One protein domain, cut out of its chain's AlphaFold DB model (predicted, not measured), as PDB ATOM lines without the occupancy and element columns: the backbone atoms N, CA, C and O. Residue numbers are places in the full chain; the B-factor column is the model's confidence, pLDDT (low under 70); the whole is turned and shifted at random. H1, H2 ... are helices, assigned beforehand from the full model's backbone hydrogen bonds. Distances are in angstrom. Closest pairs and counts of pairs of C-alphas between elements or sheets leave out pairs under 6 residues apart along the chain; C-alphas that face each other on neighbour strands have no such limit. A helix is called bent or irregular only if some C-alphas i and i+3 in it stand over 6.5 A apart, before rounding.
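AT A GLANCE: This is residues 13 to 211 of the 279 residues of an uncharacterized protein of Paenibacillus sp. N3.4 (UniProt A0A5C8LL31). Five helices, H2, H6, H8, H10 and H13, make a row, with the long H8 in its middle, and the shorter H3 crosses H8 on one face. H4, H5, H7, H11 and H12 lie on that same side, H9 follows at one end of H8, and residues 13 to 19 of H1 stick out. The printed part has 199 residues with thirteen named helices, H1 to H13 in chain order, and no named strand: all helix. It is compact, with a radius of gyration of the C-alphas of 18.1 A, and spans 60 by 40 by 25 A.

IN THESE COORDINATES: Find C-alpha 13 at (0.301, -43.368, 125.483), where H1 begins and runs to residue 22. Then come H2, residues 29 to 37, H3, 42 to 53 and 16.2 A long, H4, 61 to 68, and H5, 72 to 76. H6, residues 83 to 99, measures 24.7 A. H7, 104 to 109, is irregular: C-alphas 105 and 108 are 7.5 A apart. Look for C-alpha 117 at (-23.716, -8.820, 84.989); from there H8 runs 32.7 A to residue 139. After it come H9, 141 to 144, H10, 147 to 160 and 20.0 A long, H11, 171 to 178, and H12, 180 to 186. H13, residues 191 to 207, runs 24.2 A to C-alpha 207 at (-43.071, -29.668, 90.100).

HOW THE PARTS SIT: Start at H8, the hub, which touches four helices. H10 runs opposite ways to it at a shallow tilt of 28 degrees, closest at C-alphas Ile 130 and Ile 152, 4.9 A. H6 touches H8 at 5 degrees, opposite ways, at Ile 97 and Lys 128, 6.0 A between C-alphas. With residues 127 to 134 alone H8 touches H3, at a steep tilt of 64 degrees; the closest C-alphas, Ile 48 and Ala 131, are 6.3 A apart. With residues 133 to 137 alone it touches H9. Further out, H6 touches H2, H10 touches H13, and H12 touches H13. H3 and H4 form a hairpin, as do H10 and H11; H5 touches H4, and H7 touches H3. H1 touches no helix. Every O i to N i+4 pair is within hydrogen-bond range except in H7, 0 of 2, with 2 of 3 O i to N i+3 pairs in range, and H9 is too short for one.

THE WHOLE: The C-alphas farthest apart are Ala 15 and Ser 209, 61.0 A. The printed part has no cut, and no link is long. Mean pLDDT of the printed part is 90.0; residues 142 to 143 and 167 to 169 are under 70.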
ATOM      1  N   VAL A  13       1.295 -43.509 126.559       93.19
ATOM      2  CA  VAL A  13       0.301 -43.368 125.483       93.19
ATOM      3  C   VAL A  13      -1.092 -43.133 126.062       93.19
ATOM      4  O   VAL A  13      -1.805 -42.261 125.574       93.19
ATOM      5  N   ALA A  14      -1.483 -43.867 127.107       91.81
ATOM      6  CA  ALA A  14      -2.767 -43.660 127.770       91.81
ATOM      7  C   ALA A  14      -2.870 -42.257 128.394       91.81
ATOM      8  O   ALA A  14      -3.872 -41.575 128.197       91.81
ATOM      9  N   ALA A  15      -1.818 -41.796 129.078       91.62
ATOM     10  CA  ALA A  15      -1.768 -40.460 129.665       91.62
ATOM     11  C   ALA A  15      -1.813 -39.348 128.604       91.62
ATOM     12  O   ALA A  15      -2.514 -38.355 128.787       91.62
ATOM     13  N   LEU A  16      -1.105 -39.517 127.482       90.50
ATOM     14  CA  LEU A  16      -1.116 -38.556 126.378       90.50
ATOM     15  C   LEU A  16      -2.483 -38.502 125.693       90.50
ATOM     16  O   LEU A  16      -2.984 -37.405 125.478       90.50
ATOM     17  N   LYS A  17      -3.120 -39.652 125.437       87.19
ATOM     18  CA  LYS A  17      -4.488 -39.705 124.896       87.19
ATOM     19  C   LYS A  17      -5.494 -39.030 125.823       87.19
ATOM     20  O   LYS A  17      -6.337 -38.278 125.357       87.19
ATOM     21  N   GLN A  18      -5.395 -39.270 127.130       86.50
ATOM     22  CA  GLN A  18      -6.276 -38.622 128.102       86.50
ATOM     23  C   GLN A  18      -6.088 -37.101 128.094       86.50
ATOM     24  O   GLN A  18      -7.061 -36.355 128.036       86.50
ATOM     25  N   LYS A  19      -4.833 -36.638 128.075       85.88
ATOM     26  CA  LYS A  19      -4.514 -35.212 127.990       85.88
ATOM     27  C   LYS A  19      -5.006 -34.585 126.682       85.88
ATOM     28  O   LYS A  19      -5.481 -33.456 126.696       85.88
ATOM     29  N   GLU A  20      -4.900 -35.297 125.565       81.06
ATOM     30  CA  GLU A  20      -5.405 -34.863 124.257       81.06
ATOM     31  C   GLU A  20      -6.934 -34.726 124.267       81.06
ATOM     32  O   GLU A  20      -7.452 -33.714 123.808       81.06
ATOM     33  N   ILE A  21      -7.656 -35.668 124.883       81.75
ATOM     34  CA  ILE A  21      -9.120 -35.599 125.054       81.75
ATOM     35  C   ILE A  21      -9.538 -34.371 125.882       81.75
ATOM     36  O   ILE A  21     -10.530 -33.720 125.560       81.75
ATOM     37  N   GLU A  22      -8.780 -34.048 126.932       85.06
ATOM     38  CA  GLU A  22      -9.045 -32.923 127.843       85.06
ATOM     39  C   GLU A  22      -8.580 -31.561 127.300       85.06
ATOM     40  O   GLU A  22      -8.914 -30.519 127.869       85.06
ATOM     41  N   THR A  23      -7.796 -31.545 126.220       86.81
ATOM     42  CA  THR A  23      -7.258 -30.305 125.659       86.81
ATOM     43  C   THR A  23      -8.366 -29.525 124.961       86.81
ATOM     44  O   THR A  23      -9.007 -30.016 124.039       86.81
ATOM     45  N   VAL A  24      -8.557 -28.273 125.381       89.88
ATOM     46  CA  VAL A  24      -9.441 -27.320 124.706       89.88
ATOM     47  C   VAL A  24      -8.596 -26.430 123.808       89.88
ATOM     48  O   VAL A  24      -7.725 -25.696 124.283       89.88
ATOM     49  N   TYR A  25      -8.855 -26.482 122.507       89.69
ATOM     50  CA  TYR A  25      -8.112 -25.701 121.526       89.69
ATOM     51  C   TYR A  25      -8.721 -24.311 121.359       89.69
ATOM     52  O   TYR A  25      -9.937 -24.142 121.324       89.69
ATOM     53  N   THR A  26      -7.872 -23.300 121.212       91.44
ATOM     54  CA  THR A  26      -8.284 -21.938 120.849       91.44
ATOM     55  C   THR A  26      -7.768 -21.610 119.459       91.44
ATOM     56  O   THR A  26      -6.743 -22.137 119.021       91.44
ATOM     57  N   ILE A  27      -8.503 -20.765 118.743       91.69
ATOM     58  CA  ILE A  27      -8.119 -20.337 117.400       91.69
ATOM     59  C   ILE A  27      -7.167 -19.148 117.545       91.69
ATOM     60  O   ILE A  27      -7.561 -18.154 118.154       91.69
ATOM     61  N   PRO A  28      -5.933 -19.226 117.016       91.69
ATOM     62  CA  PRO A  28      -4.981 -18.128 117.109       91.69
ATOM     63  C   PRO A  28      -5.468 -16.860 116.399       91.69
ATOM     64  O   PRO A  28      -6.059 -16.932 115.313       91.69
ATOM     65  N   ASP A  29      -5.141 -15.696 116.966       91.81
ATOM     66  CA  ASP A  29      -5.481 -14.380 116.411       91.81
ATOM     67  C   ASP A  29      -4.929 -14.178 114.995       91.81
ATOM     68  O   ASP A  29      -5.512 -13.448 114.192       91.81
ATOM     69  N   GLU A  30      -3.824 -14.840 114.645       93.50
ATOM     70  CA  GLU A  30      -3.259 -14.787 113.298       93.50
ATOM     71  C   GLU A  30      -4.212 -15.378 112.254       93.50
ATOM     72  O   GLU A  30      -4.301 -14.845 111.147       93.50
ATOM     73  N   ILE A  31      -4.953 -16.438 112.603       92.94
ATOM     74  CA  ILE A  31      -5.934 -17.064 111.706       92.94
ATOM     75  C   ILE A  31      -7.129 -16.130 111.528       92.94
ATOM     76  O   ILE A  31      -7.513 -15.838 110.397       92.94
ATOM     77  N   LEU A  32      -7.666 -15.592 112.626       93.00
ATOM     78  CA  LEU A  32      -8.759 -14.613 112.578       93.00
ATOM     79  C   LEU A  32      -8.352 -13.378 111.757       93.00
ATOM     80  O   LEU A  32      -9.091 -12.903 110.895       93.00
ATOM     81  N   GLY A  33      -7.126 -12.891 111.958       93.06
ATOM     82  CA  GLY A  33      -6.545 -11.798 111.186       93.06
ATOM     83  C   GLY A  33      -6.381 -12.120 109.697       93.06
ATOM     84  O   GLY A  33      -6.565 -11.225 108.866       93.06
ATOM     85  N   ALA A  34      -6.055 -13.366 109.343       93.44
ATOM     86  CA  ALA A  34      -5.958 -13.817 107.958       93.44
ATOM     87  C   ALA A  34      -7.329 -13.826 107.266       93.44
ATOM     88  O   ALA A  34      -7.445 -13.299 106.158       93.44
ATOM     89  N   VAL A  35      -8.370 -14.325 107.942       94.62
ATOM     90  CA  VAL A  35      -9.758 -14.311 107.443       94.62
ATOM     91  C   VAL A  35     -10.222 -12.870 107.186       94.62
ATOM     92  O   VAL A  35     -10.614 -12.523 106.065       94.62
ATOM     93  N   LYS A  36     -10.043 -11.977 108.169       93.12
ATOM     94  CA  LYS A  36     -10.366 -10.539 108.057       93.12
ATOM     95  C   LYS A  36      -9.712  -9.860 106.864       93.12
ATOM     96  O   LYS A  36     -10.325  -9.048 106.177       93.12
ATOM     97  N   LYS A  37      -8.436 -10.160 106.619       93.31
ATOM     98  CA  LYS A  37      -7.621  -9.462 105.613       93.31
ATOM     99  C   LYS A  37      -7.642 -10.127 104.240       93.31
ATOM    100  O   LYS A  37      -7.035  -9.585 103.313       93.31
ATOM    101  N   ALA A  38      -8.321 -11.264 104.086       92.12
ATOM    102  CA  ALA A  38      -8.411 -11.970 102.817       92.12
ATOM    103  C   ALA A  38      -9.027 -11.077 101.727       92.12
ATOM    104  O   ALA A  38     -10.026 -10.390 101.951       92.12
ATOM    105  N   LYS A  39      -8.392 -11.071 100.546       84.81
ATOM    106  CA  LYS A  39      -8.781 -10.243  99.389       84.81
ATOM    107  C   LYS A  39      -9.218 -11.046  98.168       84.81
ATOM    108  O   LYS A  39      -9.810 -10.460  97.269       84.81
ATOM    109  N   ASN A  40      -8.886 -12.334  98.099       85.62
ATOM    110  CA  ASN A  40      -9.155 -13.199  96.949       85.62
ATOM    111  C   ASN A  40     -10.054 -14.349  97.404       85.62
ATOM    112  O   ASN A  40      -9.584 -15.454  97.660       85.62
ATOM    113  N   LEU A  41     -11.330 -14.035  97.594       94.12
ATOM    114  CA  LEU A  41     -12.317 -14.931  98.195       94.12
ATOM    115  C   LEU A  41     -13.095 -15.734  97.146       94.12
ATOM    116  O   LEU A  41     -13.828 -16.651  97.494       94.12
ATOM    117  N   GLU A  42     -12.896 -15.452  95.857       93.25
ATOM    118  CA  GLU A  42     -13.501 -16.194  94.747       93.25
ATOM    119  C   GLU A  42     -13.107 -17.666  94.794       93.25
ATOM    120  O   GLU A  42     -13.939 -18.552  94.635       93.25
ATOM    121  N   ARG A  43     -11.826 -17.930  95.069       91.81
ATOM    122  CA  ARG A  43     -11.322 -19.296  95.210       91.81
ATOM    123  C   ARG A  43     -11.938 -19.995  96.421       91.81
ATOM    124  O   ARG A  43     -12.325 -21.151  96.303       91.81
ATOM    125  N   PHE A  44     -12.065 -19.284  97.537       94.56
ATOM    126  CA  PHE A  44     -12.689 -19.805  98.748       94.56
ATOM    127  C   PHE A  44     -14.152 -20.205  98.497       94.56
ATOM    128  O   PHE A  44     -14.529 -21.335  98.798       94.56
ATOM    129  N   LEU A  45     -14.945 -19.336  97.852       95.44
ATOM    130  CA  LEU A  45     -16.321 -19.655  97.446       95.44
ATOM    131  C   LEU A  45     -16.384 -20.851  96.492       95.44
ATOM    132  O   LEU A  45     -17.197 -21.749  96.682       95.44
ATOM    133  N   HIS A  46     -15.513 -20.877  95.482       93.44
ATOM    134  CA  HIS A  46     -15.444 -21.966  94.511       93.44
ATOM    135  C   HIS A  46     -15.130 -23.309  95.179       93.44
ATOM    136  O   HIS A  46     -15.761 -24.320  94.889       93.44
ATOM    137  N   GLU A  47     -14.170 -23.336  96.098       93.56
ATOM    138  CA  GLU A  47     -13.792 -24.565  96.789       93.56
ATOM    139  C   GLU A  47     -14.876 -25.024  97.767       93.56
ATOM    140  O   GLU A  47     -15.117 -26.228  97.849       93.56
ATOM    141  N   ILE A  48     -15.579 -24.103  98.443       95.25
ATOM    142  CA  ILE A  48     -16.755 -24.457  99.254       95.25
ATOM    143  C   ILE A  48     -17.842 -25.061  98.372       95.25
ATOM    144  O   ILE A  48     -18.350 -26.131  98.701       95.25
ATOM    145  N   PHE A  49     -18.160 -24.414  97.250       93.50
ATOM    146  CA  PHE A  49     -19.141 -24.909  96.289       93.50
ATOM    147  C   PHE A  49     -18.819 -26.343  95.858       93.50
ATOM    148  O   PHE A  49     -19.670 -27.218  95.975       93.50
ATOM    149  N   HIS A  50     -17.577 -26.626  95.455       91.19
ATOM    150  CA  HIS A  50     -17.178 -27.986  95.069       91.19
ATOM    151  C   HIS A  50     -17.242 -28.990  96.215       91.19
ATOM    152  O   HIS A  50     -17.648 -30.129  95.992       91.19
ATOM    153  N   ALA A  51     -16.869 -28.591  97.434       91.19
ATOM    154  CA  ALA A  51     -16.948 -29.482  98.587       91.19
ATOM    155  C   ALA A  51     -18.389 -29.884  98.897       91.19
ATOM    156  O   ALA A  51     -18.658 -31.073  99.037       91.19
ATOM    157  N   VAL A  52     -19.320 -28.924  98.940       91.12
ATOM    158  CA  VAL A  52     -20.732 -29.236  99.211       91.12
ATOM    159  C   VAL A  52     -21.417 -29.926  98.037       91.12
ATOM    160  O   VAL A  52     -22.360 -30.687  98.234       91.12
ATOM    161  N   ASN A  53     -20.969 -29.663  96.810       87.12
ATOM    162  CA  ASN A  53     -21.515 -30.283  95.612       87.12
ATOM    163  C   ASN A  53     -21.077 -31.752  95.482       87.12
ATOM    164  O   ASN A  53     -21.845 -32.592  95.012       87.12
ATOM    165  N   GLY A  54     -19.859 -32.064  95.929       83.00
ATOM    166  CA  GLY A  54     -19.281 -33.401  95.882       83.00
ATOM    167  C   GLY A  54     -19.939 -34.419  96.820       83.00
ATOM    168  O   GLY A  54     -20.831 -34.121  97.611       83.00
ATOM    169  N   SER A  55     -19.449 -35.657  96.754       74.31
ATOM    170  CA  SER A  55     -19.933 -36.784  97.563       74.31
ATOM    171  C   SER A  55     -19.427 -36.780  99.011       74.31
ATOM    172  O   SER A  55     -19.847 -37.609  99.807       74.31
ATOM    173  N   GLY A  56     -18.533 -35.864  99.388       77.31
ATOM    174  CA  GLY A  56     -17.922 -35.826 100.724       77.31
ATOM    175  C   GLY A  56     -18.793 -35.218 101.829       77.31
ATOM    176  O   GLY A  56     -18.351 -35.156 102.976       77.31
ATOM    177  N   GLY A  57     -19.997 -34.749 101.493       83.19
ATOM    178  CA  GLY A  57     -20.864 -34.000 102.399       83.19
ATOM    179  C   GLY A  57     -20.373 -32.572 102.669       83.19
ATOM    180  O   GLY A  57     -19.491 -32.049 101.989       83.19
ATOM    181  N   VAL A  58     -20.955 -31.915 103.675       87.31
ATOM    182  CA  VAL A  58     -20.610 -30.527 104.030       87.31
ATOM    183  C   VAL A  58     -19.355 -30.504 104.910       87.31
ATOM    184  O   VAL A  58     -19.440 -30.396 106.130       87.31
ATOM    185  N   ASN A  59     -18.178 -30.634 104.290       88.38
ATOM    186  CA  ASN A  59     -16.884 -30.541 104.975       88.38
ATOM    187  C   ASN A  59     -16.029 -29.409 104.396       88.38
ATOM    188  O   ASN A  59     -15.382 -29.561 103.357       88.38
ATOM    189  N   ILE A  60     -15.983 -28.286 105.113       92.56
ATOM    190  CA  ILE A  60     -15.249 -27.087 104.680       92.56
ATOM    191  C   ILE A  60     -13.974 -26.824 105.490       92.56
ATOM    192  O   ILE A  60     -13.227 -25.893 105.187       92.56
ATOM    193  N   ILE A  61     -13.664 -27.650 106.495       91.50
ATOM    194  CA  ILE A  61     -12.504 -27.436 107.378       91.50
ATOM    195  C   ILE A  61     -11.186 -27.543 106.625       91.50
ATOM    196  O   ILE A  61     -10.274 -26.745 106.842       91.50
ATOM    197  N   SER A  62     -11.088 -28.489 105.692       89.94
ATOM    198  CA  SER A  62      -9.899 -28.626 104.846       89.94
ATOM    199  C   SER A  62      -9.640 -27.374 103.993       89.94
ATOM    200  O   SER A  62      -8.483 -26.998 103.788       89.94
ATOM    201  N   ILE A  63     -10.708 -26.695 103.563       92.75
ATOM    202  CA  ILE A  63     -10.657 -25.457 102.780       92.75
ATOM    203  C   ILE A  63     -10.204 -24.306 103.672       92.75
ATOM    204  O   ILE A  63      -9.207 -23.664 103.363       92.75
ATOM    205  N   ILE A  64     -10.871 -24.097 104.812       92.25
ATOM    206  CA  ILE A  64     -10.514 -23.056 105.795       92.25
ATOM    207  C   ILE A  64      -9.044 -23.202 106.197       92.25
ATOM    208  O   ILE A  64      -8.292 -22.228 106.247       92.25
ATOM    209  N   ARG A  65      -8.602 -24.441 106.421       92.19
ATOM    210  CA  ARG A  65      -7.217 -24.745 106.764       92.19
ATOM    211  C   ARG A  65      -6.238 -24.294 105.688       92.19
ATOM    212  O   ARG A  65      -5.240 -23.655 106.018       92.19
ATOM    213  N   ARG A  66      -6.497 -24.646 104.428       91.44
ATOM    214  CA  ARG A  66      -5.636 -24.277 103.300       91.44
ATOM    215  C   ARG A  66      -5.630 -22.768 103.074       91.44
ATOM    216  O   ARG A  66      -4.554 -22.197 102.933       91.44
ATOM    217  N   GLU A  67      -6.802 -22.145 103.056       91.75
ATOM    218  CA  GLU A  67      -6.946 -20.737 102.679       91.75
ATOM    219  C   GLU A  67      -6.443 -19.776 103.766       91.75
ATOM    220  O   GLU A  67      -5.890 -18.726 103.443       91.75
ATOM    221  N   PHE A  68      -6.557 -20.144 105.048       92.25
ATOM    222  CA  PHE A  68      -6.187 -19.268 106.171       92.25
ATOM    223  C   PHE A  68      -4.998 -19.773 107.000       92.25
ATOM    224  O   PHE A  68      -4.672 -19.194 108.034       92.25
ATOM    225  N   GLY A  69      -4.321 -20.836 106.552       88.88
ATOM    226  CA  GLY A  69      -3.081 -21.317 107.169       88.88
ATOM    227  C   GLY A  69      -3.269 -21.989 108.531       88.88
ATOM    228  O   GLY A  69      -2.371 -21.947 109.373       88.88
ATOM    229  N   MET A  70      -4.422 -22.620 108.765       91.50
ATOM    230  CA  MET A  70      -4.678 -23.356 110.005       91.50
ATOM    231  C   MET A  70      -3.769 -24.590 110.103       91.50
ATOM    232  O   MET A  70      -3.529 -25.306 109.125       91.50
ATOM    233  N   ARG A  71      -3.262 -24.878 111.305       89.69
ATOM    234  CA  ARG A  71      -2.496 -26.108 111.551       89.69
ATOM    235  C   ARG A  71      -3.414 -27.328 111.470       89.69
ATOM    236  O   ARG A  71      -4.573 -27.258 111.867       89.69
ATOM    237  N   SER A  72      -2.885 -28.457 110.992       89.06
ATOM    238  CA  SER A  72      -3.642 -29.716 110.907       89.06
ATOM    239  C   SER A  72      -4.129 -30.191 112.270       89.06
ATOM    240  O   SER A  72      -5.251 -30.654 112.375       89.06
ATOM    241  N   GLU A  73      -3.304 -30.038 113.305       88.12
ATOM    242  CA  GLU A  73      -3.664 -30.369 114.686       88.12
ATOM    243  C   GLU A  73      -4.927 -29.624 115.128       88.12
ATOM    244  O   GLU A  73      -5.854 -30.247 115.623       88.12
ATOM    245  N   LEU A  74      -5.012 -28.318 114.861       89.06
ATOM    246  CA  LEU A  74      -6.193 -27.525 115.191       89.06
ATOM    247  C   LEU A  74      -7.405 -27.958 114.352       89.06
ATOM    248  O   LEU A  74      -8.472 -28.205 114.901       89.06
ATOM    249  N   ALA A  75      -7.234 -28.111 113.037       89.00
ATOM    250  CA  ALA A  75      -8.302 -28.515 112.118       89.00
ATOM    251  C   ALA A  75      -8.890 -29.908 112.431       89.00
ATOM    252  O   ALA A  75     -10.088 -30.117 112.279       89.00
ATOM    253  N   ASN A  76      -8.056 -30.850 112.879       89.38
ATOM    254  CA  ASN A  76      -8.468 -32.220 113.190       89.38
ATOM    255  C   ASN A  76      -9.243 -32.334 114.514       89.38
ATOM    256  O   ASN A  76      -9.903 -33.343 114.733       89.38
ATOM    257  N   HIS A  77      -9.174 -31.316 115.376       88.69
ATOM    258  CA  HIS A  77      -9.783 -31.309 116.708       88.69
ATOM    259  C   HIS A  77     -10.900 -30.263 116.837       88.69
ATOM    260  O   HIS A  77     -11.065 -29.656 117.893       88.69
ATOM    261  N   ILE A  78     -11.673 -30.040 115.766       87.06
ATOM    262  CA  ILE A  78     -12.779 -29.063 115.742       87.06
ATOM    263  C   ILE A  78     -13.776 -29.249 116.896       87.06
ATOM    264  O   ILE A  78     -14.210 -28.272 117.506       87.06
ATOM    265  N   ASP A  79     -14.077 -30.497 117.257       86.56
ATOM    266  CA  ASP A  79     -15.014 -30.828 118.336       86.56
ATOM    267  C   ASP A  79     -14.499 -30.430 119.729       86.56
ATOM    268  O   ASP A  79     -15.271 -30.359 120.684       86.56
ATOM    269  N   GLN A  80     -13.199 -30.145 119.848       89.56
ATOM    270  CA  GLN A  80     -12.528 -29.718 121.076       89.56
ATOM    271  C   GLN A  80     -12.202 -28.218 121.082       89.56
ATOM    272  O   GLN A  80     -11.480 -27.735 121.961       89.56
ATOM    273  N   TRP A  81     -12.695 -27.458 120.104       91.56
ATOM    274  CA  TRP A  81     -12.494 -26.015 120.089       91.56
ATOM    275  C   TRP A  81     -13.287 -25.340 121.204       91.56
ATOM    276  O   TRP A  81     -14.444 -25.670 121.475       91.56
ATOM    277  N   ALA A  82     -12.669 -24.338 121.827       90.19
ATOM    278  CA  ALA A  82     -13.333 -23.463 122.771       90.19
ATOM    279  C   ALA A  82     -14.567 -22.835 122.093       90.19
ATOM    280  O   ALA A  82     -14.411 -22.235 121.024       90.19
ATOM    281  N   PRO A  83     -15.769 -22.911 122.703       88.69
ATOM    282  CA  PRO A  83     -16.997 -22.413 122.083       88.69
ATOM    283  C   PRO A  83     -16.884 -20.966 121.596       88.69
ATOM    284  O   PRO A  83     -17.222 -20.683 120.457       88.69
ATOM    285  N   TYR A  84     -16.304 -20.080 122.413       90.25
ATOM    286  CA  TYR A  84     -16.094 -18.679 122.040       90.25
ATOM    287  C   TYR A  84     -15.194 -18.516 120.806       90.25
ATOM    288  O   TYR A  84     -15.523 -17.748 119.910       90.25
ATOM    289  N   SER A  85     -14.077 -19.250 120.730       89.88
ATOM    290  CA  SER A  85     -13.189 -19.184 119.562       89.88
ATOM    291  C   SER A  85     -13.883 -19.692 118.303       89.88
ATOM    292  O   SER A  85     -13.721 -19.101 117.241       89.88
ATOM    293  N   ARG A  86     -14.664 -20.772 118.415       91.31
ATOM    294  CA  ARG A  86     -15.431 -21.317 117.295       91.31
ATOM    295  C   ARG A  86     -16.450 -20.306 116.771       91.31
ATOM    296  O   ARG A  86     -16.448 -20.050 115.573       91.31
ATOM    297  N   ASP A  87     -17.259 -19.736 117.663       91.88
ATOM    298  CA  ASP A  87     -18.285 -18.751 117.309       91.88
ATOM    299  C   ASP A  87     -17.630 -17.505 116.671       91.88
ATOM    300  O   ASP A  87     -18.085 -17.009 115.647       91.88
ATOM    301  N   GLN A  88     -16.479 -17.068 117.195       93.44
ATOM    302  CA  GLN A  88     -15.715 -15.968 116.608       93.44
ATOM    303  C   GLN A  88     -15.222 -16.287 115.190       93.44
ATOM    304  O   GLN A  88     -15.340 -15.446 114.308       93.44
ATOM    305  N   LEU A  89     -14.663 -17.476 114.930       94.88
ATOM    306  CA  LEU A  89     -14.254 -17.829 113.566       94.88
ATOM    307  C   LEU A  89     -15.463 -17.955 112.628       94.88
ATOM    308  O   LEU A  89     -15.353 -17.560 111.471       94.88
ATOM    309  N   GLU A  90     -16.586 -18.496 113.105       94.94
ATOM    310  CA  GLU A  90     -17.842 -18.585 112.347       94.94
ATOM    311  C   GLU A  90     -18.281 -17.197 111.846       94.94
ATOM    312  O   GLU A  90     -18.473 -17.022 110.639       94.94
ATOM    313  N   ASP A  91     -18.323 -16.200 112.735       95.44
ATOM    314  CA  ASP A  91     -18.664 -14.812 112.396       95.44
ATOM    315  C   ASP A  91     -17.696 -14.223 111.353       95.44
ATOM    316  O   ASP A  91     -18.113 -13.672 110.335       95.44
ATOM    317  N   GLU A  92     -16.386 -14.405 111.543       96.88
ATOM    318  CA  GLU A  92     -15.378 -13.877 110.614       96.88
ATOM    319  C   GLU A  92     -15.441 -14.539 109.227       96.88
ATOM    320  O   GLU A  92     -15.138 -13.908 108.209       96.88
ATOM    321  N   LEU A  93     -15.830 -15.815 109.161       97.12
ATOM    322  CA  LEU A  93     -16.051 -16.511 107.895       97.12
ATOM    323  C   LEU A  93     -17.293 -15.975 107.180       97.12
ATOM    324  O   LEU A  93     -17.243 -15.802 105.963       97.12
ATOM    325  N   HIS A  94     -18.370 -15.675 107.907       97.44
ATOM    326  CA  HIS A  94     -19.544 -15.010 107.341       97.44
ATOM    327  C   HIS A  94     -19.194 -13.624 106.786       97.44
ATOM    328  O   HIS A  94     -19.469 -13.364 105.614       97.44
ATOM    329  N   ASP A  95     -18.457 -12.807 107.538       97.06
ATOM    330  CA  ASP A  95     -17.967 -11.505 107.071       97.06
ATOM    331  C   ASP A  95     -17.040 -11.627 105.846       97.06
ATOM    332  O   ASP A  95     -17.006 -10.764 104.961       97.06
ATOM    333  N   ALA A  96     -16.233 -12.690 105.767       97.19
ATOM    334  CA  ALA A  96     -15.432 -12.974 104.583       97.19
ATOM    335  C   ALA A  96     -16.312 -13.338 103.378       97.19
ATOM    336  O   ALA A  96     -16.092 -12.807 102.292       97.19
ATOM    337  N   ILE A  97     -17.324 -14.188 103.552       97.69
ATOM    338  CA  ILE A  97     -18.270 -14.550 102.488       97.69
ATOM    339  C   ILE A  97     -19.009 -13.305 101.975       97.69
ATOM    340  O   ILE A  97     -19.086 -13.099 100.762       97.69
ATOM    341  N   ASP A  98     -19.454 -12.419 102.864       97.06
ATOM    342  CA  ASP A  98     -20.151 -11.186 102.493       97.06
ATOM    343  C   ASP A  98     -19.288 -10.243 101.648       97.06
ATOM    344  O   ASP A  98     -19.779  -9.630 100.696       97.06
ATOM    345  N   ARG A  99     -17.979 -10.182 101.915       95.81
ATOM    346  CA  ARG A  99     -17.018  -9.387 101.129       95.81
ATOM    347  C   ARG A  99     -16.606 -10.029  99.805       95.81
ATOM    348  O   ARG A  99     -15.921  -9.381  99.014       95.81
ATOM    349  N   ALA A 100     -16.945 -11.293  99.566       96.12
ATOM    350  CA  ALA A 100     -16.552 -11.980  98.345       96.12
ATOM    351  C   ALA A 100     -17.279 -11.405  97.114       96.12
ATOM    352  O   ALA A 100     -18.454 -11.038  97.171       96.12
ATOM    353  N   GLU A 101     -16.580 -11.355  95.982       94.44
ATOM    354  CA  GLU A 101     -17.082 -10.830  94.708       94.44
ATOM    355  C   GLU A 101     -16.520 -11.654  93.552       94.44
ATOM    356  O   GLU A 101     -15.329 -11.944  93.554       94.44
ATOM    357  N   ILE A 102     -17.309 -11.962  92.519       91.44
ATOM    358  CA  ILE A 102     -16.771 -12.571  91.292       91.44
ATOM    359  C   ILE A 102     -16.186 -11.469  90.407       91.44
ATOM    360  O   ILE A 102     -16.883 -10.831  89.614       91.44
ATOM    361  N   ARG A 103     -14.878 -11.236  90.525       90.19
ATOM    362  CA  ARG A 103     -14.193 -10.249  89.683       90.19
ATOM    363  C   ARG A 103     -14.182 -10.689  88.211       90.19
ATOM    364  O   ARG A 103     -14.025 -11.881  87.947       90.19
ATOM    365  N   PRO A 104     -14.220  -9.752  87.240       85.81
ATOM    366  CA  PRO A 104     -14.225 -10.086  85.811       85.81
ATOM    367  C   PRO A 104     -13.107 -11.053  85.389       85.81
ATOM    368  O   PRO A 104     -13.359 -12.035  84.704       85.81
ATOM    369  N   GLY A 105     -11.880 -10.853  85.885       85.06
ATOM    370  CA  GLY A 105     -10.735 -11.732  85.595       85.06
ATOM    371  C   GLY A 105     -10.759 -13.104  86.287       85.06
ATOM    372  O   GLY A 105      -9.780 -13.844  86.196       85.06
ATOM    373  N   LYS A 106     -11.824 -13.425  87.031       88.56
ATOM    374  CA  LYS A 106     -12.015 -14.678  87.778       88.56
ATOM    375  C   LYS A 106     -13.343 -15.373  87.470       88.56
ATOM    376  O   LYS A 106     -13.602 -16.426  88.043       88.56
ATOM    377  N   GLN A 107     -14.145 -14.848  86.541       88.50
ATOM    378  CA  GLN A 107     -15.411 -15.472  86.140       88.50
ATOM    379  C   GLN A 107     -15.224 -16.891  85.588       88.50
ATOM    380  O   GLN A 107     -16.050 -17.753  85.853       88.50
ATOM    381  N   SER A 108     -14.096 -17.184  84.937       87.69
ATOM    382  CA  SER A 108     -13.801 -18.526  84.413       87.69
ATOM    383  C   SER A 108     -13.740 -19.628  85.481       87.69
ATOM    384  O   SER A 108     -13.707 -20.803  85.134       87.69
ATOM    385  N   LEU A 109     -13.689 -19.280  86.774       85.69
ATOM    386  CA  LEU A 109     -13.827 -20.254  87.863       85.69
ATOM    387  C   LEU A 109     -15.247 -20.829  87.952       85.69
ATOM    388  O   LEU A 109     -15.417 -21.941  88.427       85.69
ATOM    389  N   PHE A 110     -16.255 -20.080  87.512       88.12
ATOM    390  CA  PHE A 110     -17.667 -20.423  87.696       88.12
ATOM    391  C   PHE A 110     -18.415 -20.604  86.372       88.12
ATOM    392  O   PHE A 110     -19.409 -21.326  86.338       88.12
ATOM    393  N   PHE A 111     -17.919 -19.991  85.294       89.19
ATOM    394  CA  PHE A 111     -18.590 -19.930  83.999       89.19
ATOM    395  C   PHE A 111     -17.732 -20.513  82.868       89.19
ATOM    396  O   PHE A 111     -16.516 -20.304  82.834       89.19
ATOM    397  N   GLU A 112     -18.381 -21.189  81.916       83.12
ATOM    398  CA  GLU A 112     -17.765 -21.711  80.680       83.12
ATOM    399  C   GLU A 112     -17.634 -20.637  79.588       83.12
ATOM    400  O   GLU A 112     -16.867 -20.789  78.636       83.12
ATOM    401  N   GLY A 113     -18.350 -19.520  79.738       74.75
ATOM    402  CA  GLY A 113     -18.393 -18.422  78.778       74.75
ATOM    403  C   GLY A 113     -18.505 -17.047  79.434       74.75
ATOM    404  O   GLY A 113     -18.168 -16.854  80.601       74.75
ATOM    405  N   HIS A 114     -18.965 -16.068  78.656       79.12
ATOM    406  CA  HIS A 114     -19.226 -14.722  79.163       79.12
ATOM    407  C   HIS A 114     -20.635 -14.659  79.750       79.12
ATOM    408  O   HIS A 114     -21.598 -14.463  79.013       79.12
ATOM    409  N   ALA A 115     -20.737 -14.802  81.068       84.56
ATOM    410  CA  ALA A 115     -21.959 -14.493  81.798       84.56
ATOM    411  C   ALA A 115     -22.170 -12.975  81.862       84.56
ATOM    412  O   ALA A 115     -21.215 -12.192  81.978       84.56
ATOM    413  N   ASP A 116     -23.425 -12.542  81.778       89.56
ATOM    414  CA  ASP A 116     -23.745 -11.128  81.917       89.56
ATOM    415  C   ASP A 116     -23.677 -10.674  83.389       89.56
ATOM    416  O   ASP A 116     -23.477 -11.455  84.320       89.56
ATOM    417  N   LYS A 117     -23.811  -9.367  83.626       91.62
ATOM    418  CA  LYS A 117     -23.716  -8.820  84.989       91.62
ATOM    419  C   LYS A 117     -24.831  -9.310  85.919       91.62
ATOM    420  O   LYS A 117     -24.612  -9.317  87.127       91.62
ATOM    421  N   ILE A 118     -26.003  -9.640  85.378       94.25
ATOM    422  CA  ILE A 118     -27.163 -10.081  86.156       94.25
ATOM    423  C   ILE A 118     -26.920 -11.516  86.613       94.25
ATOM    424  O   ILE A 118     -26.966 -11.782  87.811       94.25
ATOM    425  N   GLU A 119     -26.544 -12.395  85.690       92.88
ATOM    426  CA  GLU A 119     -26.214 -13.789  85.978       92.88
ATOM    427  C   GLU A 119     -25.022 -13.902  86.936       92.88
ATOM    428  O   GLU A 119     -25.054 -14.684  87.881       92.88
ATOM    429  N   VAL A 120     -23.982 -13.074  86.770       93.75
ATOM    430  CA  VAL A 120     -22.840 -13.048  87.702       93.75
ATOM    431  C   VAL A 120     -23.268 -12.633  89.113       93.75
ATOM    432  O   VAL A 120     -22.762 -13.186  90.093       93.75
ATOM    433  N   ALA A 121     -24.182 -11.668  89.235       95.12
ATOM    434  CA  ALA A 121     -24.703 -11.242  90.531       95.12
ATOM    435  C   ALA A 121     -25.575 -12.330  91.176       95.12
ATOM    436  O   ALA A 121     -25.455 -12.575  92.377       95.12
ATOM    437  N   GLU A 122     -26.403 -13.010  90.384       96.19
ATOM    438  CA  GLU A 122     -27.228 -14.127  90.842       96.19
ATOM    439  C   GLU A 122     -26.370 -15.317  91.287       96.19
ATOM    440  O   GLU A 122     -26.514 -15.792  92.414       96.19
ATOM    441  N   ALA A 123     -25.396 -15.725  90.471       95.19
ATOM    442  CA  ALA A 123     -24.432 -16.764  90.812       95.19
ATOM    443  C   ALA A 123     -23.688 -16.441  92.111       95.19
ATOM    444  O   ALA A 123     -23.577 -17.294  92.990       95.19
ATOM    445  N   LEU A 124     -23.203 -15.204  92.270       96.62
ATOM    446  CA  LEU A 124     -22.542 -14.778  93.503       96.62
ATOM    447  C   LEU A 124     -23.487 -14.860  94.707       96.62
ATOM    448  O   LEU A 124     -23.069 -15.318  95.767       96.62
ATOM    449  N   SER A 125     -24.746 -14.441  94.555       97.56
ATOM    450  CA  SER A 125     -25.746 -14.538  95.622       97.56
ATOM    451  C   SER A 125     -25.975 -15.990  96.050       97.56
ATOM    452  O   SER A 125     -25.997 -16.275  97.246       97.56
ATOM    453  N   LEU A 126     -26.100 -16.911  95.091       97.38
ATOM    454  CA  LEU A 126     -26.273 -18.341  95.355       97.38
ATOM    455  C   LEU A 126     -25.029 -18.946  96.018       97.38
ATOM    456  O   LEU A 126     -25.144 -19.626  97.033       97.38
ATOM    457  N   LEU A 127     -23.828 -18.640  95.516       96.88
ATOM    458  CA  LEU A 127     -22.561 -19.106  96.094       96.88
ATOM    459  C   LEU A 127     -22.361 -18.614  97.530       96.88
ATOM    460  O   LEU A 127     -21.908 -19.380  98.381       96.88
ATOM    461  N   LYS A 128     -22.719 -17.357  97.820       98.12
ATOM    462  CA  LYS A 128     -22.713 -16.833  99.191       98.12
ATOM    463  C   LYS A 128     -23.715 -17.577 100.059       98.12
ATOM    464  O   LYS A 128     -23.340 -18.032 101.136       98.12
ATOM    465  N   GLY A 129     -24.948 -17.759  99.584       97.69
ATOM    466  CA  GLY A 129     -25.981 -18.518 100.292       97.69
ATOM    467  C   GLY A 129     -25.516 -19.930 100.658       97.69
ATOM    468  O   GLY A 129     -25.592 -20.324 101.823       97.69
ATOM    469  N   ILE A 130     -24.932 -20.644  99.691       96.94
ATOM    470  CA  ILE A 130     -24.312 -21.959  99.890       96.94
ATOM    471  C   ILE A 130     -23.223 -21.889 100.961       96.94
ATOM    472  O   ILE A 130     -23.207 -22.710 101.877       96.94
ATOM    473  N   ALA A 131     -22.316 -20.916 100.869       97.31
ATOM    474  CA  ALA A 131     -21.200 -20.804 101.796       97.31
ATOM    475  C   ALA A 131     -21.646 -20.465 103.226       97.31
ATOM    476  O   ALA A 131     -21.150 -21.081 104.170       97.31
ATOM    477  N   HIS A 132     -22.611 -19.557 103.408       97.25
ATOM    478  CA  HIS A 132     -23.180 -19.269 104.728       97.25
ATOM    479  C   HIS A 132     -23.839 -20.513 105.325       97.25
ATOM    480  O   HIS A 132     -23.581 -20.853 106.481       97.25
ATOM    481  N   ALA A 133     -24.656 -21.225 104.550       95.69
ATOM    482  CA  ALA A 133     -25.303 -22.435 105.035       95.69
ATOM    483  C   ALA A 133     -24.278 -23.539 105.362       95.69
ATOM    484  O   ALA A 133     -24.384 -24.178 106.409       95.69
ATOM    485  N   ALA A 134     -23.222 -23.692 104.556       95.62
ATOM    486  CA  ALA A 134     -22.139 -24.639 104.817       95.62
ATOM    487  C   ALA A 134     -21.373 -24.327 106.113       95.62
ATOM    488  O   ALA A 134     -21.082 -25.238 106.891       95.62
ATOM    489  N   VAL A 135     -21.084 -23.047 106.374       95.44
ATOM    490  CA  VAL A 135     -20.469 -22.588 107.629       95.44
ATOM    491  C   VAL A 135     -21.362 -22.943 108.823       95.44
ATOM    492  O   VAL A 135     -20.884 -23.581 109.762       95.44
ATOM    493  N   ARG A 136     -22.672 -22.666 108.751       92.94
ATOM    494  CA  ARG A 136     -23.622 -23.046 109.812       92.94
ATOM    495  C   ARG A 136     -23.652 -24.554 110.058       92.94
ATOM    496  O   ARG A 136     -23.605 -24.986 111.207       92.94
ATOM    497  N   CYS A 137     -23.713 -25.365 109.001       91.69
ATOM    498  CA  CYS A 137     -23.697 -26.826 109.113       91.69
ATOM    499  C   CYS A 137     -22.408 -27.335 109.779       91.69
ATOM    500  O   CYS A 137     -22.468 -28.240 110.611       91.69
ATOM    501  N   GLN A 138     -21.260 -26.737 109.449       90.44
ATOM    502  CA  GLN A 138     -19.953 -27.148 109.959       90.44
ATOM    503  C   GLN A 138     -19.735 -26.782 111.434       90.44
ATOM    504  O   GLN A 138     -19.194 -27.594 112.186       90.44
ATOM    505  N   PHE A 139     -20.106 -25.565 111.840       88.00
ATOM    506  CA  PHE A 139     -19.788 -25.026 113.170       88.00
ATOM    507  C   PHE A 139     -20.943 -25.127 114.160       88.00
ATOM    508  O   PHE A 139     -20.719 -25.230 115.371       88.00
ATOM    509  N   ASN A 140     -22.175 -25.183 113.656       78.69
ATOM    510  CA  ASN A 140     -23.372 -25.211 114.474       78.69
ATOM    511  C   ASN A 140     -24.380 -26.291 114.048       78.69
ATOM    512  O   ASN A 140     -25.564 -25.995 113.876       78.69
ATOM    513  N   PRO A 141     -23.979 -27.573 113.942       71.69
ATOM    514  CA  PRO A 141     -24.836 -28.631 113.397       71.69
ATOM    515  C   PRO A 141     -26.158 -28.803 114.163       71.69
ATOM    516  O   PRO A 141     -27.171 -29.174 113.578       71.69
ATOM    517  N   LYS A 142     -26.185 -28.486 115.467       68.06
ATOM    518  CA  LYS A 142     -27.411 -28.529 116.284       68.06
ATOM    519  C   LYS A 142     -28.374 -27.370 116.008       68.06
ATOM    520  O   LYS A 142     -29.573 -27.562 116.175       68.06
ATOM    521  N   ARG A 143     -27.879 -26.180 115.638       68.50
ATOM    522  CA  ARG A 143     -28.723 -25.006 115.328       68.50
ATOM    523  C   ARG A 143     -29.016 -24.849 113.841       68.50
ATOM    524  O   ARG A 143     -30.056 -24.296 113.514       68.50
ATOM    525  N   ALA A 144     -28.137 -25.336 112.967       73.25
ATOM    526  CA  ALA A 144     -28.324 -25.315 111.518       73.25
ATOM    527  C   ALA A 144     -29.621 -26.028 111.094       73.25
ATOM    528  O   ALA A 144     -30.237 -25.649 110.099       73.25
ATOM    529  N   GLY A 145     -30.051 -27.024 111.881       80.62
ATOM    530  CA  GLY A 145     -31.287 -27.758 111.638       80.62
ATOM    531  C   GLY A 145     -31.255 -28.503 110.307       80.62
ATOM    532  O   GLY A 145     -30.204 -28.671 109.693       80.62
ATOM    533  N   LYS A 146     -32.418 -28.966 109.851       88.75
ATOM    534  CA  LYS A 146     -32.583 -29.518 108.493       88.75
ATOM    535  C   LYS A 146     -32.618 -28.400 107.444       88.75
ATOM    536  O   LYS A 146     -32.307 -28.628 106.281       88.75
ATOM    537  N   GLU A 147     -32.977 -27.195 107.875       91.06
ATOM    538  CA  GLU A 147     -33.200 -26.001 107.071       91.06
ATOM    539  C   GLU A 147     -31.929 -25.574 106.336       91.06
ATOM    540  O   GLU A 147     -31.973 -25.427 105.120       91.06
ATOM    541  N   ALA A 148     -30.779 -25.501 107.013       92.25
ATOM    542  CA  ALA A 148     -29.522 -25.133 106.357       92.25
ATOM    543  C   ALA A 148     -29.101 -26.128 105.259       92.25
ATOM    544  O   ALA A 148     -28.585 -25.725 104.220       92.25
ATOM    545  N   TYR A 149     -29.348 -27.430 105.442       93.50
ATOM    546  CA  TYR A 149     -29.045 -28.424 104.406       93.50
ATOM    547  C   TYR A 149     -29.990 -28.292 103.207       93.50
ATOM    548  O   TYR A 149     -29.547 -28.411 102.066       93.50
ATOM    549  N   MET A 150     -31.277 -28.019 103.448       94.38
ATOM    550  CA  MET A 150     -32.231 -27.743 102.370       94.38
ATOM    551  C   MET A 150     -31.864 -26.463 101.612       94.38
ATOM    552  O   MET A 150     -31.918 -26.469 100.391       94.38
ATOM    553  N   GLU A 151     -31.414 -25.408 102.298       95.31
ATOM    554  CA  GLU A 151     -30.923 -24.177 101.660       95.31
ATOM    555  C   GLU A 151     -29.710 -24.435 100.757       95.31
ATOM    556  O   GLU A 151     -29.674 -23.943  99.632       95.31
ATOM    557  N   ILE A 152     -28.730 -25.232 101.209       95.38
ATOM    558  CA  ILE A 152     -27.589 -25.611 100.357       95.38
ATOM    559  C   ILE A 152     -28.095 -26.306  99.092       95.38
ATOM    560  O   ILE A 152     -27.630 -25.999  97.998       95.38
ATOM    561  N   LEU A 153     -29.033 -27.245  99.232       94.88
ATOM    562  CA  LEU A 153     -29.565 -27.997  98.104       94.88
ATOM    563  C   LEU A 153     -30.375 -27.112  97.142       94.88
ATOM    564  O   LEU A 153     -30.147 -27.195  95.938       94.88
ATOM    565  N   ASP A 154     -31.253 -26.248  97.658       95.69
ATOM    566  CA  ASP A 154     -32.017 -25.260  96.878       95.69
ATOM    567  C   ASP A 154     -31.081 -24.372  96.057       95.69
ATOM    568  O   ASP A 154     -31.214 -24.256  94.839       95.69
ATOM    569  N   TYR A 155     -30.062 -23.804  96.704       96.31
ATOM    570  CA  TYR A 155     -29.112 -22.941  96.019       96.31
ATOM    571  C   TYR A 155     -28.240 -23.691  95.013       96.31
ATOM    572  O   TYR A 155     -27.903 -23.113  93.984       96.31
ATOM    573  N   LEU A 156     -27.893 -24.961  95.259       93.69
ATOM    574  CA  LEU A 156     -27.197 -25.795  94.274       93.69
ATOM    575  C   LEU A 156     -28.070 -26.052  93.040       93.69
ATOM    576  O   LEU A 156     -27.585 -25.879  91.925       93.69
ATOM    577  N   ILE A 157     -29.345 -26.407  93.232       92.31
ATOM    578  CA  ILE A 157     -30.310 -26.603  92.138       92.31
ATOM    579  C   ILE A 157     -30.419 -25.321  91.309       92.31
ATOM    580  O   ILE A 157     -30.185 -25.348  90.105       92.31
ATOM    581  N   ARG A 158     -30.673 -24.181  91.956       92.81
ATOM    582  CA  ARG A 158     -30.803 -22.884  91.277       92.81
ATOM    583  C   ARG A 158     -29.516 -22.438  90.592       92.81
ATOM    584  O   ARG A 158     -29.560 -21.799  89.549       92.81
ATOM    585  N   PHE A 159     -28.354 -22.783  91.148       92.25
ATOM    586  CA  PHE A 159     -27.076 -22.491  90.501       92.25
ATOM    587  C   PHE A 159     -26.929 -23.272  89.191       92.25
ATOM    588  O   PHE A 159     -26.382 -22.749  88.226       92.25
ATOM    589  N   TYR A 160     -27.440 -24.503  89.140       88.75
ATOM    590  CA  TYR A 160     -27.410 -25.337  87.937       88.75
ATOM    591  C   TYR A 160     -28.413 -24.857  86.881       88.75
ATOM    592  O   TYR A 160     -28.245 -25.159  85.703       88.75
ATOM    593  N   GLU A 161     -29.430 -24.085  87.259       88.75
ATOM    594  CA  GLU A 161     -30.360 -23.454  86.314       88.75
ATOM    595  C   GLU A 161     -29.723 -22.272  85.560       88.75
ATOM    596  O   GLU A 161     -30.248 -21.848  84.529       88.75
ATOM    597  N   LEU A 162     -28.575 -21.759  86.025       90.31
ATOM    598  CA  LEU A 162     -27.886 -20.645  85.377       90.31
ATOM    599  C   LEU A 162     -27.218 -21.078  84.055       90.31
ATOM    600  O   LEU A 162     -26.425 -22.028  84.051       90.31
ATOM    601  N   PRO A 163     -27.480 -20.370  82.939       83.50
ATOM    602  CA  PRO A 163     -27.203 -20.846  81.583       83.50
ATOM    603  C   PRO A 163     -25.721 -20.960  81.208       83.50
ATOM    604  O   PRO A 163     -25.395 -21.763  80.337       83.50
ATOM    605  N   HIS A 164     -24.821 -20.181  81.817       87.12
ATOM    606  CA  HIS A 164     -23.406 -20.137  81.423       87.12
ATOM    607  C   HIS A 164     -22.451 -20.720  82.473       87.12
ATOM    608  O   HIS A 164     -21.231 -20.558  82.348       87.12
ATOM    609  N   THR A 165     -22.963 -21.367  83.522       82.62
ATOM    610  CA  THR A 165     -22.125 -21.980  84.567       82.62
ATOM    611  C   THR A 165     -21.497 -23.303  84.105       82.62
ATOM    612  O   THR A 165     -22.066 -24.002  83.275       82.62
ATOM    613  N   HIS A 166     -20.354 -23.706  84.686       71.06
ATOM    614  CA  HIS A 166     -19.742 -25.044  84.459       71.06
ATOM    615  C   HIS A 166     -20.670 -26.216  84.808       71.06
ATOM    616  O   HIS A 166     -20.439 -27.356  84.411       71.06
ATOM    617  N   SER A 167     -21.712 -25.942  85.590       61.62
ATOM    618  CA  SER A 167     -22.702 -26.924  86.019       61.62
ATOM    619  C   SER A 167     -24.048 -26.744  85.320       61.62
ATOM    620  O   SER A 167     -25.018 -27.367  85.752       61.62
ATOM    621  N   ALA A 168     -24.123 -25.915  84.272       62.59
ATOM    622  CA  ALA A 168     -25.374 -25.541  83.628       62.59
ATOM    623  C   ALA A 168     -26.168 -26.774  83.185       62.59
ATOM    624  O   ALA A 168     -25.764 -27.519  82.290       62.59
ATOM    625  N   GLY A 169     -27.311 -26.965  83.842       60.12
ATOM    626  CA  GLY A 169     -28.523 -27.613  83.363       60.12
ATOM    627  C   GLY A 169     -28.436 -29.066  82.912       60.12
ATOM    628  O   GLY A 169     -29.456 -29.618  82.500       60.12
ATOM    629  N   ASN A 170     -27.264 -29.698  82.932       73.50
ATOM    630  CA  ASN A 170     -27.147 -31.025  82.366       73.50
ATOM    631  C   ASN A 170     -27.764 -32.053  83.323       73.50
ATOM    632  O   ASN A 170     -27.646 -31.999  84.549       73.50
ATOM    633  N   MET A 171     -28.466 -33.002  82.729       78.50
ATOM    634  CA  MET A 171     -29.225 -34.014  83.442       78.50
ATOM    635  C   MET A 171     -28.363 -34.853  84.403       78.50
ATOM    636  O   MET A 171     -28.818 -35.238  85.479       78.50
ATOM    637  N   ILE A 172     -27.109 -35.130  84.030       80.62
ATOM    638  CA  ILE A 172     -26.166 -35.901  84.850       80.62
ATOM    639  C   ILE A 172     -25.857 -35.142  86.145       80.62
ATOM    640  O   ILE A 172     -25.849 -35.735  87.224       80.62
ATOM    641  N   SER A 173     -25.664 -33.829  86.047       81.75
ATOM    642  CA  SER A 173     -25.420 -32.935  87.171       81.75
ATOM    643  C   SER A 173     -26.602 -32.948  88.150       81.75
ATOM    644  O   SER A 173     -26.390 -33.177  89.342       81.75
ATOM    645  N   TYR A 174     -27.845 -32.817  87.667       86.69
ATOM    646  CA  TYR A 174     -29.027 -32.919  88.534       86.69
ATOM    647  C   TYR A 174     -29.166 -34.290  89.192       86.69
ATOM    648  O   TYR A 174     -29.440 -34.364  90.385       86.69
ATOM    649  N   ARG A 175     -28.929 -35.379  88.455       87.38
ATOM    650  CA  ARG A 175     -28.997 -36.738  89.012       87.38
ATOM    651  C   ARG A 175     -28.011 -36.947  90.147       87.38
ATOM    652  O   ARG A 175     -28.407 -37.372  91.227       87.38
ATOM    653  N   ASN A 176     -26.756 -36.560  89.945       86.81
ATOM    654  CA  ASN A 176     -25.755 -36.650  91.000       86.81
ATOM    655  C   ASN A 176     -26.192 -35.865  92.244       86.81
ATOM    656  O   ASN A 176     -26.095 -36.385  93.357       86.81
ATOM    657  N   LEU A 177     -26.727 -34.653  92.049       89.62
ATOM    658  CA  LEU A 177     -27.175 -33.763  93.119       89.62
ATOM    659  C   LEU A 177     -28.301 -34.370  93.973       89.62
ATOM    660  O   LEU A 177     -28.320 -34.164  95.191       89.62
ATOM    661  N   ILE A 178     -29.198 -35.129  93.342       92.38
ATOM    662  CA  ILE A 178     -30.422 -35.659  93.952       92.38
ATOM    663  C   ILE A 178     -30.376 -37.159  94.270       92.38
ATOM    664  O   ILE A 178     -31.382 -37.720  94.681       92.38
ATOM    665  N   SER A 179     -29.251 -37.843  94.083       92.56
ATOM    666  CA  SER A 179     -29.145 -39.254  94.476       92.56
ATOM    667  C   SER A 179     -29.347 -39.432  95.989       92.56
ATOM    668  O   SER A 179     -28.832 -38.653  96.799       92.56
ATOM    669  N   SER A 180     -30.071 -40.483  96.394       93.81
ATOM    670  CA  SER A 180     -30.292 -40.819  97.812       93.81
ATOM    671  C   SER A 180     -28.987 -40.871  98.611       93.81
ATOM    672  O   SER A 180     -28.932 -40.355  99.729       93.81
ATOM    673  N   ASP A 181     -27.947 -41.474  98.038       92.06
ATOM    674  CA  ASP A 181     -26.653 -41.656  98.694       92.06
ATOM    675  C   ASP A 181     -25.938 -40.321  98.901       92.06
ATOM    676  O   ASP A 181     -25.452 -40.045 100.000       92.06
ATOM    677  N   ARG A 182     -25.957 -39.427  97.902       92.50
ATOM    678  CA  ARG A 182     -25.429 -38.071  98.091       92.50
ATOM    679  C   ARG A 182     -26.207 -37.325  99.167       92.50
ATOM    680  O   ARG A 182     -25.581 -36.687 100.008       92.50
ATOM    681  N   LEU A 183     -27.540 -37.390  99.175       94.12
ATOM    682  CA  LEU A 183     -28.340 -36.713 100.205       94.12
ATOM    683  C   LEU A 183     -28.051 -37.248 101.615       94.12
ATOM    684  O   LEU A 183     -28.119 -36.493 102.586       94.12
ATOM    685  N   TYR A 184     -27.714 -38.530 101.740       93.06
ATOM    686  CA  TYR A 184     -27.276 -39.126 102.999       93.06
ATOM    687  C   TYR A 184     -25.895 -38.627 103.442       93.06
ATOM    688  O   TYR A 184     -25.709 -38.240 104.594       93.06
ATOM    689  N   LEU A 185     -24.940 -38.537 102.520       91.31
ATOM    690  CA  LEU A 185     -23.611 -37.994 102.818       91.31
ATOM    691  C   LEU A 185     -23.678 -36.494 103.140       91.31
ATOM    692  O   LEU A 185     -23.065 -36.022 104.098       91.31
ATOM    693  N   MET A 186     -24.484 -35.745 102.387       91.44
ATOM    694  CA  MET A 186     -24.742 -34.321 102.600       91.44
ATOM    695  C   MET A 186     -25.331 -34.044 103.981       91.44
ATOM    696  O   MET A 186     -24.965 -33.045 104.589       91.44
ATOM    697  N   SER A 187     -26.187 -34.927 104.500       90.12
ATOM    698  CA  SER A 187     -26.793 -34.779 105.826       90.12
ATOM    699  C   SER A 187     -25.846 -35.088 106.992       90.12
ATOM    700  O   SER A 187     -26.265 -35.031 108.151       90.12
ATOM    701  N   GLY A 188     -24.592 -35.462 106.711       87.75
ATOM    702  CA  GLY A 188     -23.673 -35.977 107.720       87.75
ATOM    703  C   GLY A 188     -24.112 -37.341 108.256       87.75
ATOM    704  O   GLY A 188     -23.904 -37.624 109.436       87.75
ATOM    705  N   ASN A 189     -24.734 -38.169 107.408       90.38
ATOM    706  CA  ASN A 189     -25.281 -39.486 107.750       90.38
ATOM    707  C   ASN A 189     -26.442 -39.424 108.767       90.38
ATOM    708  O   ASN A 189     -26.640 -40.341 109.567       90.38
ATOM    709  N   ASN A 190     -27.210 -38.330 108.765       91.12
ATOM    710  CA  ASN A 190     -28.350 -38.124 109.656       91.12
ATOM    711  C   ASN A 190     -29.680 -38.417 108.945       91.12
ATOM    712  O   ASN A 190     -30.129 -37.636 108.107       91.12
ATOM    713  N   GLU A 191     -30.357 -39.493 109.349       92.94
ATOM    714  CA  GLU A 191     -31.613 -39.962 108.739       92.94
ATOM    715  C   GLU A 191     -32.755 -38.935 108.750       92.94
ATOM    716  O   GLU A 191     -33.532 -38.857 107.796       92.94
ATOM    717  N   LEU A 192     -32.867 -38.117 109.803       93.38
ATOM    718  CA  LEU A 192     -33.925 -37.103 109.891       93.38
ATOM    719  C   LEU A 192     -33.707 -35.996 108.855       93.38
ATOM    720  O   LEU A 192     -34.651 -35.574 108.186       93.38
ATOM    721  N   ILE A 193     -32.458 -35.554 108.702       93.38
ATOM    722  CA  ILE A 193     -32.086 -34.547 107.704       93.38
ATOM    723  C   ILE A 193     -32.184 -35.151 106.298       93.38
ATOM    724  O   ILE A 193     -32.764 -34.527 105.416       93.38
ATOM    725  N   THR A 194     -31.717 -36.386 106.089       94.88
ATOM    726  CA  THR A 194     -31.851 -37.094 104.805       94.88
ATOM    727  C   THR A 194     -33.307 -37.238 104.388       94.88
ATOM    728  O   THR A 194     -33.633 -37.002 103.229       94.88
ATOM    729  N   THR A 195     -34.203 -37.570 105.317       95.81
ATOM    730  CA  THR A 195     -35.641 -37.664 105.030       95.81
ATOM    731  C   THR A 195     -36.216 -36.315 104.600       95.81
ATOM    732  O   THR A 195     -36.977 -36.255 103.636       95.81
ATOM    733  N   ALA A 196     -35.821 -35.223 105.265       95.56
ATOM    734  CA  ALA A 196     -36.243 -33.877 104.883       95.56
ATOM    735  C   ALA A 196     -35.716 -33.474 103.495       95.56
ATOM    736  O   ALA A 196     -36.486 -32.989 102.670       95.56
ATOM    737  N   LEU A 197     -34.438 -33.744 103.209       95.88
ATOM    738  CA  LEU A 197     -33.834 -33.502 101.896       95.88
ATOM    739  C   LEU A 197     -34.538 -34.302 100.797       95.88
ATOM    740  O   LEU A 197     -34.859 -33.757  99.747       95.88
ATOM    741  N   LYS A 198     -34.830 -35.583 101.047       96.88
ATOM    742  CA  LYS A 198     -35.565 -36.440 100.110       96.88
ATOM    743  C   LYS A 198     -36.968 -35.907  99.827       96.88
ATOM    744  O   LYS A 198     -37.379 -35.883  98.671       96.88
ATOM    745  N   ALA A 199     -37.688 -35.459 100.855       96.44
ATOM    746  CA  ALA A 199     -39.008 -34.859 100.683       96.44
ATOM    747  C   ALA A 199     -38.943 -33.577  99.836       96.44
ATOM    748  O   ALA A 199     -39.716 -33.441  98.892       96.44
ATOM    749  N   TYR A 200     -37.975 -32.701 100.119       96.50
ATOM    750  CA  TYR A 200     -37.750 -31.474  99.355       96.50
ATOM    751  C   TYR A 200     -37.411 -31.764  97.882       96.50
ATOM    752  O   TYR A 200     -38.042 -31.213  96.984       96.50
ATOM    753  N   VAL A 201     -36.479 -32.690  97.608       96.00
ATOM    754  CA  VAL A 201     -36.154 -33.101  96.227       96.00
ATOM    755  C   VAL A 201     -37.366 -33.675  95.517       96.00
ATOM    756  O   VAL A 201     -37.576 -33.383  94.343       96.00
ATOM    757  N   LYS A 202     -38.134 -34.531  96.200       95.69
ATOM    758  CA  LYS A 202     -39.328 -35.133  95.615       95.69
ATOM    759  C   LYS A 202     -40.296 -34.047  95.169       95.69
ATOM    760  O   LYS A 202     -40.742 -34.078  94.031       95.69
ATOM    761  N   GLU A 203     -40.589 -33.086  96.037       95.12
ATOM    762  CA  GLU A 203     -41.462 -31.962  95.704       95.12
ATOM    763  C   GLU A 203     -40.921 -31.154  94.518       95.12
ATOM    764  O   GLU A 203     -41.648 -30.942  93.549       95.12
ATOM    765  N   TRP A 204     -39.637 -30.789  94.543       94.12
ATOM    766  CA  TRP A 204     -38.990 -30.075  93.441       94.12
ATOM    767  C   TRP A 204     -39.104 -30.830  92.111       94.12
ATOM    768  O   TRP A 204     -39.563 -30.262  91.123       94.12
ATOM    769  N   TYR A 205     -38.738 -32.115  92.079       93.56
ATOM    770  CA  TYR A 205     -38.746 -32.907  90.849       93.56
ATOM    771  C   TYR A 205     -40.163 -33.042  90.283       93.56
ATOM    772  O   TYR A 205     -40.358 -32.862  89.086       93.56
ATOM    773  N   GLN A 206     -41.158 -33.284  91.143       92.38
ATOM    774  CA  GLN A 206     -42.559 -33.444  90.733       92.38
ATOM    775  C   GLN A 206     -43.194 -32.138  90.225       92.38
ATOM    776  O   GLN A 206     -44.159 -32.182  89.466       92.38
ATOM    777  N   LEU A 207     -42.668 -30.977  90.628       91.44
ATOM    778  CA  LEU A 207     -43.071 -29.668  90.100       91.44
ATOM    779  C   LEU A 207     -42.249 -29.232  88.882       91.44
ATOM    780  O   LEU A 207     -42.633 -28.294  88.180       91.44
ATOM    781  N   SER A 208     -41.112 -29.879  88.642       87.81
ATOM    782  CA  SER A 208     -40.236 -29.566  87.522       87.81
ATOM    783  C   SER A 208     -40.797 -30.089  86.194       87.81
ATOM    784  O   SER A 208     -41.685 -30.936  86.149       87.81
ATOM    785  N   SER A 209     -40.243 -29.599  85.084       86.75
ATOM    786  CA  SER A 209     -40.521 -30.146  83.745       86.75
ATOM    787  C   SER A 209     -39.614 -31.328  83.377       86.75
ATOM    788  O   SER A 209     -39.659 -31.816  82.247       86.75
ATOM    789  N   PHE A 210     -38.768 -31.780  84.305       86.75
ATOM    790  CA  PHE A 210     -37.821 -32.855  84.065       86.75
ATOM    791  C   PHE A 210     -38.502 -34.225  84.134       86.75
ATOM    792  O   PHE A 210     -39.195 -34.536  85.093       86.75
ATOM    793  N   THR A 211     -38.233 -35.075  83.144       87.12
ATOM    794  CA  THR A 211     -38.749 -36.461  83.068       87.12
ATOM    795  C   THR A 211     -37.630 -37.496  83.045       87.12
ATOM    796  O   THR A 211     -37.799 -38.657  82.691       87.12
TER     797      THR A 211